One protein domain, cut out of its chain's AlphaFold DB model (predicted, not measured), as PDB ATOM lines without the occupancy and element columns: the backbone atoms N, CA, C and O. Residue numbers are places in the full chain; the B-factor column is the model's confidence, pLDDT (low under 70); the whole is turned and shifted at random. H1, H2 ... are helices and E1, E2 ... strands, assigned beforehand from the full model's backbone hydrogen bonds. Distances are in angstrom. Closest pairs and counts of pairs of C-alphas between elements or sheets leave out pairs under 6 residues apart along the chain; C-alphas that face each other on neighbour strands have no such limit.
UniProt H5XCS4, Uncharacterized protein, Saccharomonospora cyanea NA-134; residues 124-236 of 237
ATOM      1  N   GLY A 124     -13.179 -18.396 -50.746       67.75
ATOM      2  CA  GLY A 124     -13.135 -18.425 -49.280       67.75
ATOM      3  C   GLY A 124     -14.512 -18.257 -48.630       67.75
ATOM      4  O   GLY A 124     -14.963 -19.184 -47.958       67.75
ATOM      5  N   PRO A 125     -15.248 -17.162 -48.902       70.62
ATOM      6  CA  PRO A 125     -16.542 -16.916 -48.263       70.62
ATOM      7  C   PRO A 125     -17.612 -17.981 -48.553       70.62
ATOM      8  O   PRO A 125     -18.381 -18.346 -47.665       70.62
ATOM      9  N   GLY A 126     -17.650 -18.538 -49.770       77.81
ATOM     10  CA  GLY A 126     -18.543 -19.659 -50.096       77.81
ATOM     11  C   GLY A 126     -18.158 -20.950 -49.363       77.81
ATOM     12  O   GLY A 126     -19.024 -21.683 -48.878       77.81
ATOM     13  N   GLY A 127     -16.852 -21.200 -49.226       84.12
ATOM     14  CA  GLY A 127     -16.311 -22.299 -48.429       84.12
ATOM     15  C   GLY A 127     -16.657 -22.182 -46.943       84.12
ATOM     16  O   GLY A 127     -17.082 -23.165 -46.343       84.12
ATOM     17  N   ASP A 128     -16.556 -20.983 -46.377       89.81
ATOM     18  CA  ASP A 128     -16.852 -20.711 -44.968       89.81
ATOM     19  C   ASP A 128     -18.342 -20.879 -44.646       89.81
ATOM     20  O   ASP A 128     -18.692 -21.484 -43.630       89.81
ATOM     21  N   ILE A 129     -19.239 -20.443 -45.541       92.56
ATOM     22  CA  ILE A 129     -20.683 -20.712 -45.416       92.56
ATOM     23  C   ILE A 129     -20.943 -22.223 -45.390       92.56
ATOM     24  O   ILE A 129     -21.711 -22.702 -44.552       92.56
ATOM     25  N   ARG A 130     -20.287 -22.996 -46.265       92.56
ATOM     26  CA  ARG A 130     -20.407 -24.462 -46.270       92.56
ATOM     27  C   ARG A 130     -19.896 -25.072 -44.963       92.56
ATOM     28  O   ARG A 130     -20.597 -25.894 -44.379       92.56
ATOM     29  N   LEU A 131     -18.732 -24.648 -44.469       92.44
ATOM     30  CA  LEU A 131     -18.188 -25.115 -43.185       92.44
ATOM     31  C   LEU A 131     -19.131 -24.796 -42.017       92.44
ATOM     32  O   LEU A 131     -19.324 -25.623 -41.126       92.44
ATOM     33  N   ALA A 132     -19.758 -23.621 -42.035       95.44
ATOM     34  CA  ALA A 132     -20.749 -23.218 -41.048       95.44
ATOM     35  C   ALA A 132     -22.026 -24.081 -41.116       95.44
ATOM     36  O   ALA A 132     -22.561 -24.468 -40.075       95.44
ATOM     37  N   LEU A 133     -22.489 -24.455 -42.312       96.75
ATOM     38  CA  LEU A 133     -23.605 -25.393 -42.480       96.75
ATOM     39  C   LEU A 133     -23.245 -26.815 -42.027       96.75
ATOM     40  O   LEU A 133     -24.027 -27.440 -41.315       96.75
ATOM     41  N   GLU A 134     -22.053 -27.312 -42.363       95.88
ATOM     42  CA  GLU A 134     -21.545 -28.613 -41.900       95.88
ATOM     43  C   GLU A 134     -21.410 -28.665 -40.376       95.88
ATOM     44  O   GLU A 134     -21.742 -29.672 -39.745       95.88
ATOM     45  N   PHE A 135     -20.973 -27.564 -39.763       96.44
ATOM     46  CA  PHE A 135     -20.982 -27.415 -38.314       96.44
ATOM     47  C   PHE A 135     -22.401 -27.600 -37.754       96.44
ATOM     48  O   PHE A 135     -22.592 -28.421 -36.857       96.44
ATOM     49  N   VAL A 136     -23.408 -26.927 -38.323       97.12
ATOM     50  CA  VAL A 136     -24.817 -27.068 -37.904       97.12
ATOM     51  C   VAL A 136     -25.344 -28.494 -38.119       97.12
ATOM     52  O   VAL A 136     -26.020 -29.033 -37.244       97.12
ATOM     53  N   VAL A 137     -25.008 -29.153 -39.231       97.38
ATOM     54  CA  VAL A 137     -25.346 -30.572 -39.465       97.38
ATOM     55  C   VAL A 137     -24.814 -31.445 -38.329       97.38
ATOM     56  O   VAL A 137     -25.563 -32.208 -37.713       97.38
ATOM     57  N   ARG A 138     -23.536 -31.281 -37.976       96.88
ATOM     58  CA  ARG A 138     -22.896 -32.054 -36.906       96.88
ATOM     59  C   ARG A 138     -23.533 -31.789 -35.537       96.88
ATOM     60  O   ARG A 138     -23.678 -32.729 -34.749       96.88
ATOM     61  N   THR A 139     -23.948 -30.554 -35.231       96.75
ATOM     62  CA  THR A 139     -24.643 -30.257 -33.961       96.75
ATOM     63  C   THR A 139     -26.048 -30.853 -33.922       96.75
ATOM     64  O   THR A 139     -26.462 -31.367 -32.876       96.75
ATOM     65  N   LEU A 140     -26.775 -30.846 -35.043       96.56
ATOM     66  CA  LEU A 140     -28.080 -31.498 -35.185       96.56
ATOM     67  C   LEU A 140     -27.972 -33.007 -34.958       96.56
ATOM     68  O   LEU A 140     -28.728 -33.565 -34.156       96.56
ATOM     69  N   ASP A 141     -26.988 -33.653 -35.580       95.19
ATOM     70  CA  ASP A 141     -26.742 -35.084 -35.425       95.19
ATOM     71  C   ASP A 141     -26.365 -35.464 -33.998       95.19
ATOM     72  O   ASP A 141     -26.968 -36.375 -33.420       95.19
ATOM     73  N   ALA A 142     -25.440 -34.730 -33.381       95.19
ATOM     74  CA  ALA A 142     -25.073 -34.947 -31.987       95.19
ATOM     75  C   ALA A 142     -26.270 -34.735 -31.038       95.19
ATOM     76  O   ALA A 142     -26.465 -35.499 -30.087       95.19
ATOM     77  N   THR A 143     -27.131 -33.749 -31.314       95.44
ATOM     78  CA  THR A 143     -28.368 -33.532 -30.545       95.44
ATOM     79  C   THR A 143     -29.340 -34.699 -30.709       95.44
ATOM     80  O   THR A 143     -29.924 -35.172 -29.724       95.44
ATOM     81  N   ARG A 144     -29.500 -35.198 -31.940       93.69
ATOM     82  CA  ARG A 144     -30.349 -36.349 -32.266       93.69
ATOM     83  C   ARG A 144     -29.861 -37.612 -31.567       93.69
ATOM     84  O   ARG A 144     -30.680 -38.296 -30.960       93.69
ATOM     85  N   MET A 145     -28.557 -37.885 -31.567       91.44
ATOM     86  CA  MET A 145     -27.973 -39.027 -30.849       91.44
ATOM     87  C   MET A 145     -28.273 -38.978 -29.343       91.44
ATOM     88  O   MET A 145     -28.566 -40.003 -28.737       91.44
ATOM     89  N   ARG A 146     -28.268 -37.783 -28.737       91.50
ATOM     90  CA  ARG A 146     -28.526 -37.596 -27.296       91.50
ATOM     91  C   ARG A 146     -30.002 -37.635 -26.909       91.50
ATOM     92  O   ARG A 146     -30.342 -38.009 -25.788       91.50
ATOM     93  N   THR A 147     -30.887 -37.181 -27.791       92.19
ATOM     94  CA  THR A 147     -32.314 -36.992 -27.467       92.19
ATOM     95  C   THR A 147     -33.247 -37.957 -28.195       92.19
ATOM     96  O   THR A 147     -34.442 -37.981 -27.903       92.19
ATOM     97  N   GLY A 148     -32.721 -38.755 -29.127       91.75
ATOM     98  CA  GLY A 148     -33.467 -39.672 -29.991       91.75
ATOM     99  C   GLY A 148     -34.258 -38.981 -31.107       91.75
ATOM    100  O   GLY A 148     -34.883 -39.658 -31.921       91.75
ATOM    101  N   LYS A 149     -34.272 -37.642 -31.151       90.94
ATOM    102  CA  LYS A 149     -35.001 -36.843 -32.140       90.94
ATOM    103  C   LYS A 149     -34.200 -35.609 -32.511       90.94
ATOM    104  O   LYS A 149     -33.530 -35.021 -31.673       90.94
ATOM    105  N   GLU A 150     -34.304 -35.185 -33.756       91.44
ATOM    106  CA  GLU A 150     -33.718 -33.914 -34.163       91.44
ATOM    107  C   GLU A 150     -34.512 -32.736 -33.565       91.44
ATOM    108  O   GLU A 150     -35.748 -32.807 -33.483       91.44
ATOM    109  N   PRO A 151     -33.845 -31.673 -33.082       91.50
ATOM    110  CA  PRO A 151     -34.537 -30.479 -32.613       91.50
ATOM    111  C   PRO A 151     -35.242 -29.762 -33.785       91.50
ATOM    112  O   PRO A 151     -34.691 -29.713 -34.883       91.50
ATOM    113  N   PRO A 152     -36.448 -29.193 -33.585       92.62
ATOM    114  CA  PRO A 152     -37.191 -28.482 -34.628       92.62
ATOM    115  C   PRO A 152     -36.594 -27.088 -34.863       92.62
ATOM    116  O   PRO A 152     -37.151 -26.078 -34.431       92.62
ATOM    117  N   LEU A 153     -35.432 -27.069 -35.506       94.31
ATOM    118  CA  LEU A 153     -34.696 -25.874 -35.884       94.31
ATOM    119  C   LEU A 153     -35.089 -25.415 -37.287       94.31
ATOM    120  O   LEU A 153     -35.481 -26.215 -38.136       94.31
ATOM    121  N   SER A 154     -34.966 -24.117 -37.513       96.38
ATOM    122  CA  SER A 154     -34.854 -23.534 -38.848       96.38
ATOM    123  C   SER A 154     -33.635 -22.626 -38.878       96.38
ATOM    124  O   SER A 154     -33.182 -22.168 -37.828       96.38
ATOM    125  N   LEU A 155     -33.100 -22.367 -40.064       97.12
ATOM    126  CA  LEU A 155     -31.989 -21.446 -40.232       97.12
ATOM    127  C   LEU A 155     -32.201 -20.488 -41.392       97.12
ATOM    128  O   LEU A 155     -32.949 -20.778 -42.328       97.12
ATOM    129  N   ARG A 156     -31.505 -19.357 -41.309       97.81
ATOM    130  CA  ARG A 156     -31.436 -18.345 -42.353       97.81
ATOM    131  C   ARG A 156     -30.006 -17.851 -42.524       97.81
ATOM    132  O   ARG A 156     -29.368 -17.496 -41.539       97.81
ATOM    133  N   LEU A 157     -29.528 -17.779 -43.757       96.56
ATOM    134  CA  LEU A 157     -28.319 -17.054 -44.127       96.56
ATOM    135  C   LEU A 157     -28.677 -15.607 -44.466       96.56
ATOM    136  O   LEU A 157     -29.630 -15.340 -45.199       96.56
ATOM    137  N   SER A 158     -27.889 -14.684 -43.935       93.44
ATOM    138  CA  SER A 158     -27.973 -13.249 -44.195       93.44
ATOM    139  C   SER A 158     -26.571 -12.649 -44.254       93.44
ATOM    140  O   SER A 158     -25.619 -13.280 -43.803       93.44
ATOM    141  N   PHE A 159     -26.455 -11.430 -44.771       93.56
ATOM    142  CA  PHE A 159     -25.188 -10.711 -44.906       93.56
ATOM    143  C   PHE A 159     -25.291  -9.333 -44.238       93.56
ATOM    144  O   PHE A 159     -25.365  -8.323 -44.934       93.56
ATOM    145  N   PRO A 160     -25.409  -9.260 -42.896       92.81
ATOM    146  CA  PRO A 160     -25.321  -7.987 -42.186       92.81
ATOM    147  C   PRO A 160     -23.969  -7.312 -42.432       92.81
ATOM    148  O   PRO A 160     -22.952  -8.000 -42.524       92.81
ATOM    149  N   GLU A 161     -23.970  -5.981 -42.475       91.25
ATOM    150  CA  GLU A 161     -22.752  -5.165 -42.533       91.25
ATOM    151  C   GLU A 161     -21.788  -5.540 -41.399       91.25
ATOM    152  O   GLU A 161     -22.209  -5.836 -40.272       91.25
ATOM    153  N   ASP A 162     -20.494  -5.558 -41.712       89.19
ATOM    154  CA  ASP A 162     -19.438  -5.778 -40.732       89.19
ATOM    155  C   ASP A 162     -19.078  -4.441 -40.056       89.19
ATOM    156  O   ASP A 162     -18.471  -3.584 -40.701       89.19
ATOM    157  N   PRO A 163     -19.426  -4.229 -38.770       88.56
ATOM    158  CA  PRO A 163     -19.149  -2.962 -38.091       88.56
ATOM    159  C   PRO A 163     -17.648  -2.687 -37.928       88.56
ATOM    160  O   PRO A 163     -17.259  -1.539 -37.735       88.56
ATOM    161  N   ASP A 164     -16.814  -3.726 -38.018       88.69
ATOM    162  CA  ASP A 164     -15.365  -3.626 -37.864       88.69
ATOM    163  C   ASP A 164     -14.640  -3.606 -39.221       88.69
ATOM    164  O   ASP A 164     -13.409  -3.677 -39.251       88.69
ATOM    165  N   TYR A 165     -15.371  -3.524 -40.341       87.75
ATOM    166  CA  TYR A 165     -14.808  -3.641 -41.690       87.75
ATOM    167  C   TYR A 165     -13.645  -2.680 -41.931       87.75
ATOM    168  O   TYR A 165     -12.544  -3.122 -42.250       87.75
ATOM    169  N   ASP A 166     -13.856  -1.382 -41.702       88.94
ATOM    170  CA  ASP A 166     -12.840  -0.354 -41.952       88.94
ATOM    171  C   ASP A 166     -11.565  -0.604 -41.134       88.94
ATOM    172  O   ASP A 166     -10.447  -0.426 -41.619       88.94
ATOM    173  N   SER A 167     -11.724  -1.080 -39.895       89.88
ATOM    174  CA  SER A 167     -10.594  -1.413 -39.024       89.88
ATOM    175  C   SER A 167      -9.858  -2.666 -39.503       89.88
ATOM    176  O   SER A 167      -8.629  -2.714 -39.444       89.88
ATOM    177  N   LYS A 168     -10.585  -3.674 -40.004       87.06
ATOM    178  CA  LYS A 168     -10.002  -4.900 -40.572       87.06
ATOM    179  C   LYS A 168      -9.234  -4.602 -41.853       87.06
ATOM    180  O   LYS A 168      -8.089  -5.034 -41.968       87.06
ATOM    181  N   VAL A 169      -9.817  -3.822 -42.761       88.00
ATOM    182  CA  VAL A 169      -9.166  -3.386 -44.004       88.00
ATOM    183  C   VAL A 169      -7.881  -2.621 -43.700       88.00
ATOM    184  O   VAL A 169      -6.837  -2.955 -44.246       88.00
ATOM    185  N   ALA A 170      -7.908  -1.679 -42.753       89.69
ATOM    186  CA  ALA A 170      -6.715  -0.931 -42.354       89.69
ATOM    187  C   ALA A 170      -5.608  -1.800 -41.717       89.69
ATOM    188  O   ALA A 170      -4.465  -1.357 -41.604       89.69
ATOM    189  N   SER A 171      -5.939  -3.017 -41.269       88.94
ATOM    190  CA  SER A 171      -5.000  -3.937 -40.612       88.94
ATOM    191  C   SER A 171      -4.339  -4.948 -41.555       88.94
ATOM    192  O   SER A 171      -3.404  -5.634 -41.139       88.94
ATOM    193  N   VAL A 172      -4.807  -5.053 -42.803       87.00
ATOM    194  CA  VAL A 172      -4.262  -5.976 -43.807       87.00
ATOM    195  C   VAL A 172      -3.490  -5.212 -44.887       87.00
ATOM    196  O   VAL A 172      -3.759  -4.034 -45.108       87.00
ATOM    197  N   PRO A 173      -2.514  -5.841 -45.570       88.81
ATOM    198  CA  PRO A 173      -1.890  -5.228 -46.739       88.81
ATOM    199  C   PRO A 173      -2.921  -4.985 -47.851       88.81
ATOM    200  O   PRO A 173      -3.851  -5.780 -47.994       88.81
ATOM    201  N   ASP A 174      -2.709  -3.953 -48.670       82.75
ATOM    202  CA  ASP A 174      -3.636  -3.541 -49.739       82.75
ATOM    203  C   ASP A 174      -4.038  -4.704 -50.667       82.75
ATOM    204  O   ASP A 174      -5.214  -4.864 -50.981       82.75
ATOM    205  N   ASP A 175      -3.096  -5.592 -51.008       81.00
ATOM    206  CA  ASP A 175      -3.339  -6.766 -51.866       81.00
ATOM    207  C   ASP A 175      -4.338  -7.788 -51.271       81.00
ATOM    208  O   ASP A 175      -4.823  -8.672 -51.976       81.00
ATOM    209  N   TRP A 176      -4.636  -7.696 -49.969       80.06
ATOM    210  CA  TRP A 176      -5.599  -8.550 -49.263       80.06
ATOM    211  C   TRP A 176      -6.908  -7.831 -48.932       80.06
ATOM    212  O   TRP A 176      -7.880  -8.499 -48.576       80.06
ATOM    213  N   ALA A 177      -6.955  -6.500 -49.048       78.06
ATOM    214  CA  ALA A 177      -8.144  -5.712 -48.730       78.06
ATOM    215  C   ALA A 177      -9.344  -6.133 -49.595       78.06
ATOM    216  O   ALA A 177     -10.435  -6.336 -49.068       78.06
ATOM    217  N   ASP A 178      -9.111  -6.390 -50.886       74.94
ATOM    218  CA  ASP A 178     -10.134  -6.822 -51.853       74.94
ATOM    219  C   ASP A 178     -10.702  -8.232 -51.578       74.94
ATOM    220  O   ASP A 178     -11.694  -8.647 -52.181       74.94
ATOM    221  N   LEU A 179     -10.081  -8.998 -50.672       76.88
ATOM    222  CA  LEU A 179     -10.554 -10.325 -50.270       76.88
ATOM    223  C   LEU A 179     -11.507 -10.277 -49.070       76.88
ATOM    224  O   LEU A 179     -12.174 -11.278 -48.789       76.88
ATOM    225  N   LEU A 180     -11.571  -9.143 -48.366       78.94
ATOM    226  CA  LEU A 180     -12.463  -8.942 -47.232       78.94
ATOM    227  C   LEU A 180     -13.846  -8.508 -47.722       78.94
ATOM    228  O   LEU A 180     -13.985  -7.573 -48.504       78.94
ATOM    229  N   LEU A 181     -14.891  -9.169 -47.225       82.56
ATOM    230  CA  LEU A 181     -16.260  -8.747 -47.495       82.56
ATOM    231  C   LEU A 181     -16.683  -7.664 -46.487       82.56
ATOM    232  O   LEU A 181     -16.524  -7.876 -45.285       82.56
ATOM    233  N   PRO A 182     -17.320  -6.564 -46.928       87.19
ATOM    234  CA  PRO A 182     -17.932  -5.574 -46.034       87.19
ATOM    235  C   PRO A 182     -19.194  -6.077 -45.319       87.19
ATOM    236  O   PRO A 182     -19.831  -5.335 -44.573       87.19
ATOM    237  N   ALA A 183     -19.568  -7.340 -45.525       90.31
ATOM    238  CA  ALA A 183     -20.671  -7.992 -44.841       90.31
ATOM    239  C   ALA A 183     -20.257  -9.373 -44.327       90.31
ATOM    240  O   ALA A 183     -19.474 -10.082 -44.956       90.31
ATOM    241  N   ILE A 184     -20.846  -9.774 -43.202       91.12
ATOM    242  CA  ILE A 184     -20.553 -11.037 -42.522       91.12
ATOM    243  C   ILE A 184     -21.582 -12.086 -42.947       91.12
ATOM    244  O   ILE A 184     -22.742 -11.973 -42.532       91.12
ATOM    245  N   PRO A 185     -21.199 -13.161 -43.661       93.31
ATOM    246  CA  PRO A 185     -22.094 -14.287 -43.898       93.31
ATOM    247  C   PRO A 185     -22.556 -14.860 -42.554       93.31
ATOM    248  O   PRO A 185     -21.769 -15.404 -41.787       93.31
ATOM    249  N   THR A 186     -23.832 -14.694 -42.222       95.75
ATOM    250  CA  THR A 186     -24.371 -15.015 -40.901       95.75
ATOM    251  C   THR A 186     -25.503 -16.028 -41.016       95.75
ATOM    252  O   THR A 186     -26.589 -15.699 -41.498       95.75
ATOM    253  N   ILE A 187     -25.264 -17.240 -40.515       97.69
ATOM    254  CA  ILE A 187     -26.261 -18.295 -40.332       97.69
ATOM    255  C   ILE A 187     -26.944 -18.083 -38.982       97.69
ATOM    256  O   ILE A 187     -26.377 -18.339 -37.922       97.69
ATOM    257  N   GLN A 188     -28.180 -17.607 -39.024       97.88
ATOM    258  CA  GLN A 188     -29.042 -17.456 -37.861       97.88
ATOM    259  C   GLN A 188     -29.856 -18.725 -37.650       97.88
ATOM    260  O   GLN A 188     -30.592 -19.144 -38.541       97.88
ATOM    261  N   LEU A 189     -29.755 -19.313 -36.463       97.56
ATOM    262  CA  LEU A 189     -30.573 -20.436 -36.028       97.56
ATOM    263  C   LEU A 189     -31.811 -19.909 -35.295       97.56
ATOM    264  O   LEU A 189     -31.701 -19.062 -34.413       97.56
ATOM    265  N   ASP A 190     -32.988 -20.443 -35.612       95.88
ATOM    266  CA  ASP A 190     -34.211 -20.218 -34.842       95.88
ATOM    267  C   ASP A 190     -34.561 -21.478 -34.046       95.88
ATOM    268  O   ASP A 190     -34.946 -22.518 -34.590       95.88
ATOM    269  N   ARG A 191     -34.440 -21.361 -32.718       93.62
ATOM    270  CA  ARG A 191     -34.737 -22.429 -31.753       93.62
ATOM    271  C   ARG A 191     -36.017 -22.194 -30.962       93.62
ATOM    272  O   ARG A 191     -36.248 -22.860 -29.946       93.62
ATOM    273  N   ARG A 192     -36.886 -21.270 -31.386       92.31
ATOM    274  CA  ARG A 192     -38.123 -20.920 -30.661       92.31
ATOM    275  C   ARG A 192     -39.032 -22.123 -30.435       92.31
ATOM    276  O   ARG A 192     -39.644 -22.221 -29.376       92.31
ATOM    277  N   ARG A 193     -39.056 -23.068 -31.379       92.81
ATOM    278  CA  ARG A 193     -39.854 -24.305 -31.304       92.81
ATOM    279  C   ARG A 193     -39.201 -25.423 -30.481       92.81
ATOM    280  O   ARG A 193     -39.854 -26.425 -30.196       92.81
ATOM    281  N   CYS A 194     -37.941 -25.275 -30.076       93.06
ATOM    282  CA  CYS A 194     -37.240 -26.269 -29.268       93.06
ATOM    283  C   CYS A 194     -37.703 -26.221 -27.809       93.06
ATOM    284  O   CYS A 194     -37.698 -25.167 -27.168       93.06
ATOM    285  N   SER A 195     -38.009 -27.391 -27.243       92.69
ATOM    286  CA  SER A 195     -38.198 -27.542 -25.797       92.69
ATOM    287  C   SER A 195     -36.910 -27.217 -25.029       92.69
ATOM    288  O   SER A 195     -35.807 -27.322 -25.569       92.69
ATOM    289  N   ARG A 196     -37.017 -26.912 -23.728       92.00
ATOM    290  CA  ARG A 196     -35.843 -26.661 -22.863       92.00
ATOM    291  C   ARG A 196     -34.819 -27.801 -22.904       92.00
ATOM    292  O   ARG A 196     -33.620 -27.547 -22.944       92.00
ATOM    293  N   ARG A 197     -35.290 -29.054 -22.937       92.31
ATOM    294  CA  ARG A 197     -34.429 -30.243 -23.046       92.31
ATOM    295  C   ARG A 197     -33.681 -30.280 -24.381       92.31
ATOM    296  O   ARG A 197     -32.494 -30.581 -24.383       92.31
ATOM    297  N   GLN A 198     -34.357 -29.971 -25.488       93.38
ATOM    298  CA  GLN A 198     -33.731 -29.917 -26.813       93.38
ATOM    299  C   GLN A 198     -32.722 -28.775 -26.922       93.38
ATOM    300  O   GLN A 198     -31.639 -28.998 -27.445       93.38
ATOM    301  N   ARG A 199     -33.038 -27.585 -26.390       93.56
ATOM    302  CA  ARG A 199     -32.099 -26.453 -26.370       93.56
ATOM    303  C   ARG A 199     -30.828 -26.799 -25.606       93.56
ATOM    304  O   ARG A 199     -29.758 -26.702 -26.184       93.56
ATOM    305  N   LYS A 200     -30.964 -27.331 -24.385       93.50
ATOM    306  CA  LYS A 200     -29.818 -27.787 -23.590       93.50
ATOM    307  C   LYS A 200     -28.980 -28.826 -24.340       93.50
ATOM    308  O   LYS A 200     -27.769 -28.687 -24.425       93.50
ATOM    309  N   ALA A 201     -29.622 -29.845 -24.913       94.81
ATOM    310  CA  ALA A 201     -28.908 -30.873 -25.667       94.81
ATOM    311  C   ALA A 201     -28.181 -30.306 -26.898       94.81
ATOM    312  O   ALA A 201     -27.084 -30.769 -27.206       94.81
ATOM    313  N   HIS A 202     -28.773 -29.308 -27.561       95.25
ATOM    314  CA  HIS A 202     -28.153 -28.594 -28.671       95.25
ATOM    315  C   HIS A 202     -26.995 -27.702 -28.216       95.25
ATOM    316  O   HIS A 202     -25.948 -27.735 -28.845       95.25
ATOM    317  N   ASP A 203     -27.122 -26.967 -27.108       94.62
ATOM    318  CA  ASP A 203     -26.017 -26.180 -26.533       94.62
ATOM    319  C   ASP A 203     -24.828 -27.082 -26.190       94.62
ATOM    320  O   ASP A 203     -23.679 -26.786 -26.513       94.62
ATOM    321  N   ASP A 204     -25.111 -28.228 -25.571       94.31
ATOM    322  CA  ASP A 204     -24.091 -29.220 -25.261       94.31
ATOM    323  C   ASP A 204     -23.489 -29.807 -26.548       94.31
ATOM    324  O   ASP A 204     -22.323 -30.194 -26.556       94.31
ATOM    325  N   ALA A 205     -24.268 -29.943 -27.628       95.56
ATOM    326  CA  ALA A 205     -23.790 -30.451 -28.914       95.56
ATOM    327  C   ALA A 205     -22.879 -29.436 -29.614       95.56
ATOM    328  O   ALA A 205     -21.797 -29.813 -30.046       95.56
ATOM    329  N   VAL A 206     -23.265 -28.157 -29.635       95.06
ATOM    330  CA  VAL A 206     -22.461 -27.029 -30.137       95.06
ATOM    331  C   VAL A 206     -21.079 -27.031 -29.483       95.06
ATOM    332  O   VAL A 206     -20.073 -27.069 -30.183       95.06
ATOM    333  N   ARG A 207     -21.020 -27.132 -28.148       92.88
ATOM    334  CA  ARG A 207     -19.750 -27.212 -27.398       92.88
ATOM    335  C   ARG A 207     -18.929 -28.469 -27.679       92.88
ATOM    336  O   ARG A 207     -17.718 -28.440 -27.534       92.88
ATOM    337  N   THR A 208     -19.578 -29.576 -28.034       92.75
ATOM    338  CA  THR A 208     -18.883 -30.843 -28.326       92.75
ATOM    339  C   THR A 208     -18.310 -30.867 -29.740       92.75
ATOM    340  O   THR A 208     -17.293 -31.504 -29.984       92.75
ATOM    341  N   VAL A 209     -19.006 -30.234 -30.687       93.12
ATOM    342  CA  VAL A 209     -18.664 -30.248 -32.114       93.12
ATOM    343  C   VAL A 209     -17.640 -29.173 -32.465       93.12
ATOM    344  O   VAL A 209     -16.911 -29.358 -33.442       93.12
ATOM    345  N   ALA A 210     -17.594 -28.084 -31.691       90.38
ATOM    346  CA  ALA A 210     -16.626 -27.009 -31.863       90.38
ATOM    347  C   ALA A 210     -15.196 -27.542 -31.974       90.38
ATOM    348  O   ALA A 210     -14.804 -28.475 -31.267       90.38
ATOM    349  N   TYR A 211     -14.426 -26.953 -32.889       81.31
ATOM    350  CA  TYR A 211     -12.997 -27.238 -32.988       81.31
ATOM    351  C   TYR A 211     -12.286 -26.825 -31.693       81.31
ATOM    352  O   TYR A 211     -12.768 -25.949 -30.979       81.31
ATOM    353  N   THR A 212     -11.136 -27.440 -31.399       76.44
ATOM    354  CA  THR A 212     -10.401 -27.249 -30.134       76.44
ATOM    355  C   THR A 212     -10.193 -25.776 -29.766       76.44
ATOM    356  O   THR A 212     -10.332 -25.426 -28.597       76.44
ATOM    357  N   ASP A 213      -9.955 -24.917 -30.761       79.81
ATOM    358  CA  ASP A 213      -9.701 -23.481 -30.574       79.81
ATOM    359  C   ASP A 213     -10.883 -22.591 -31.005       79.81
ATOM    360  O   ASP A 213     -10.790 -21.363 -31.004       79.81
ATOM    361  N   GLN A 214     -12.017 -23.187 -31.384       87.31
ATOM    362  CA  GLN A 214     -13.199 -22.442 -31.799       87.31
ATOM    363  C   GLN A 214     -13.931 -21.897 -30.570       87.31
ATOM    364  O   GLN A 214     -14.513 -22.639 -29.777       87.31
ATOM    365  N   THR A 215     -13.948 -20.574 -30.437       89.06
ATOM    366  CA  THR A 215     -14.687 -19.905 -29.366       89.06
ATOM    367  C   THR A 215     -16.196 -19.957 -29.625       89.06
ATOM    368  O   THR A 215     -16.669 -19.761 -30.749       89.06
ATOM    369  N   ILE A 216     -16.962 -20.237 -28.570       93.25
ATOM    370  CA  ILE A 216     -18.422 -20.121 -28.550       93.25
ATOM    371  C   ILE A 216     -18.767 -19.045 -27.530       93.25
ATOM    372  O   ILE A 216     -18.745 -19.296 -26.322       93.25
ATOM    373  N   ASP A 217     -19.096 -17.861 -28.024       93.81
ATOM    374  CA  ASP A 217     -19.410 -16.720 -27.180       93.81
ATOM    375  C   ASP A 217     -20.896 -16.714 -26.815       93.81
ATOM    376  O   ASP A 217     -21.751 -17.036 -27.650       93.81
ATOM    377  N   PRO A 218     -21.249 -16.347 -25.574       92.25
ATOM    378  CA  PRO A 218     -22.641 -16.163 -25.196       92.25
ATOM    379  C   PRO A 218     -23.252 -14.987 -25.971       92.25
ATOM    380  O   PRO A 218     -22.674 -13.904 -26.035       92.25
ATOM    381  N   LEU A 219     -24.458 -15.181 -26.508       90.81
ATOM    382  CA  LEU A 219     -25.227 -14.132 -27.178       90.81
ATOM    383  C   LEU A 219     -26.544 -13.912 -26.428       90.81
ATOM    384  O   LEU A 219     -27.489 -14.698 -26.513       90.81
ATOM    385  N   GLY A 220     -26.603 -12.838 -25.645       87.69
ATOM    386  CA  GLY A 220     -27.726 -12.590 -24.743       87.69
ATOM    387  C   GLY A 220     -27.822 -13.642 -23.629       87.69
ATOM    388  O   GLY A 220     -26.820 -14.168 -23.153       87.69
ATOM    389  N   ARG A 221     -29.043 -13.928 -23.161       84.00
ATOM    390  CA  ARG A 221     -29.260 -14.794 -21.984       84.00
ATOM    391  C   ARG A 221     -29.143 -16.293 -22.286       84.00
ATOM    392  O   ARG A 221     -28.816 -17.072 -21.391       84.00
ATOM    393  N   HIS A 222     -29.502 -16.697 -23.498       83.94
ATOM    394  CA  HIS A 222     -29.711 -18.103 -23.868       83.94
ATOM    395  C   HIS A 222     -29.122 -18.475 -25.233       83.94
ATOM    396  O   HIS A 222     -29.047 -19.661 -25.548       83.94
ATOM    397  N   GLY A 223     -28.681 -17.478 -25.995       91.81
ATOM    398  CA  GLY A 223     -28.106 -17.654 -27.310       91.81
ATOM    399  C   GLY A 223     -26.591 -17.826 -27.282       91.81
ATOM    400  O   GLY A 223     -25.935 -17.737 -26.239       91.81
ATOM    401  N   PHE A 224     -26.031 -18.042 -28.464       95.31
ATOM    402  CA  PHE A 224     -24.593 -18.116 -28.677       95.31
ATOM    403  C   PHE A 224     -24.216 -17.564 -30.050       95.31
ATOM    404  O   PHE A 224     -25.054 -17.454 -30.945       95.31
ATOM    405  N   THR A 225     -22.937 -17.267 -30.226       96.44
ATOM    406  CA  THR A 225     -22.331 -16.986 -31.524       96.44
ATOM    407  C   THR A 225     -20.993 -17.706 -31.635       96.44
ATOM    408  O   THR A 225     -20.303 -17.925 -30.641       96.44
ATOM    409  N   THR A 226     -20.631 -18.117 -32.842       96.00
ATOM    410  CA  THR A 226     -19.334 -18.725 -33.137       96.00
ATOM    411  C   THR A 226     -18.945 -18.472 -34.589       96.00
ATOM    412  O   THR A 226     -19.806 -18.224 -35.436       96.00
ATOM    413  N   TRP A 227     -17.647 -18.533 -34.870       94.12
ATOM    414  CA  TRP A 227     -17.067 -18.230 -36.173       94.12
ATOM    415  C   TRP A 227     -16.475 -19.480 -36.820       94.12
ATOM    416  O   TRP A 227     -15.815 -20.281 -36.158       94.12
ATOM    417  N   LEU A 228     -16.735 -19.638 -38.116       92.06
ATOM    418  CA  LEU A 228     -16.196 -20.677 -38.986       92.06
ATOM    419  C   LEU A 228     -15.586 -19.967 -40.196       92.06
ATOM    420  O   LEU A 228     -16.294 -19.621 -41.142       92.06
ATOM    421  N   GLY A 229     -14.285 -19.682 -40.123       88.06
ATOM    422  CA  GLY A 229     -13.646 -18.753 -41.055       88.06
ATOM    423  C   GLY A 229     -14.274 -17.360 -40.942       88.06
ATOM    424  O   GLY A 229     -14.419 -16.831 -39.840       88.06
ATOM    425  N   SER A 230     -14.679 -16.789 -42.074       87.25
ATOM    426  CA  SER A 230     -15.401 -15.512 -42.163       87.25
ATOM    427  C   SER A 230     -16.910 -15.621 -41.899       87.25
ATOM    428  O   SER A 230     -17.574 -14.600 -41.710       87.25
ATOM    429  N   ALA A 231     -17.470 -16.835 -41.856       92.50
ATOM    430  CA  ALA A 231     -18.890 -17.042 -41.603       92.50
ATOM    431  C   ALA A 231     -19.190 -17.122 -40.100       92.50
ATOM    432  O   ALA A 231     -18.474 -17.748 -39.317       92.50
ATOM    433  N   ARG A 232     -20.312 -16.532 -39.696       95.44
ATOM    434  CA  ARG A 232     -20.806 -16.536 -38.321       95.44
ATOM    435  C   ARG A 232     -22.026 -17.437 -38.199       95.44
ATOM    436  O   ARG A 232     -22.998 -17.269 -38.929       95.44
ATOM    437  N   VAL A 233     -22.026 -18.339 -37.225       97.31
ATOM    438  CA  VAL A 233     -23.231 -19.054 -36.784       97.31
ATOM    439  C   VAL A 233     -23.703 -18.412 -35.494       97.31
ATOM    440  O   VAL A 233     -22.928 -18.293 -34.547       97.31
ATOM    441  N   GLN A 234     -24.969 -18.017 -35.434       96.44
ATOM    442  CA  GLN A 234     -25.543 -17.448 -34.222       96.44
ATOM    443  C   GLN A 234     -26.941 -17.971 -33.939       96.44
ATOM    444  O   GLN A 234     -27.739 -18.219 -34.841       96.44
ATOM    445  N   ASP A 235     -27.254 -18.056 -32.660       95.44
ATOM    446  CA  ASP A 235     -28.603 -18.197 -32.151       95.44
ATOM    447  C   ASP A 235     -28.891 -17.021 -31.210       95.44
ATOM    448  O   ASP A 235     -28.206 -16.888 -30.196       95.44
ATOM    449  N   PRO A 236     -29.881 -16.165 -31.506       88.12
ATOM    450  CA  PRO A 236     -30.208 -15.023 -30.660       88.12
ATOM    451  C   PRO A 236     -31.094 -15.356 -29.435       88.12
ATOM    452  O   PRO A 236     -31.503 -14.418 -28.740       88.12
TER     453      PRO A 236
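Overview. This is residues 124 to 236 of the 237 residues of an uncharacterized protein of Saccharomonospora cyanea NA-134 (UniProt H5XCS4). A strongly twisted five-stranded sheet has helices H1 and H4 over one face, two layers; an arm with H2 and H3 reaches beyond its end. The printed part has 113 residues, with four named helices and five named strands: H1 E1 H2 H3 E2 H4 E3 E4 E5. The sheet, E1 E2 E5 E4 E3, and the class are mixed. The whole is compact: radius of gyration of the C-alphas 15.3 A, spans 51 by 23 by 22 A.

Arrangement. H1, residues 124 to 147, is on the sheet and touches H4, residues 196 to 209, at a steep tilt of 53 degrees, closest at the C-alphas of Thr 139 and Ala 205, 5.1 A. E2, residues 186 to 190, is antiparallel to E1, residues 154 to 158, and parallel to E5, residues 231 to 235. H2, residues 165 to 171, and H3, residues 174 to 177, are not on the sheet. E3, residues 216 to 219, E4, residues 223 to 228, and E5 are a meander of hairpins, each strand antiparallel to the one before. E2, H4 and E3 are a split strand-helix-strand unit, E5 and E4 between its strands, with a right-handed crossover. Within hydrogen-bond range are N 188 and O 156, N 187 and O 232, N 225 and O 217, N 228 and O 231, each 2.8 A apart, and every O i to N i+4 pair in H1, H2 and H4.

Along the chain. H1, 34.5 A long, begins at C-alpha 124 (-13.135, -18.425, -49.280); E5 ends at C-alpha 235 (-28.603, -18.197, -32.151).

Size, cuts and confidence. The printed part has no cut and no long link; residue 124 has pLDDT under 70.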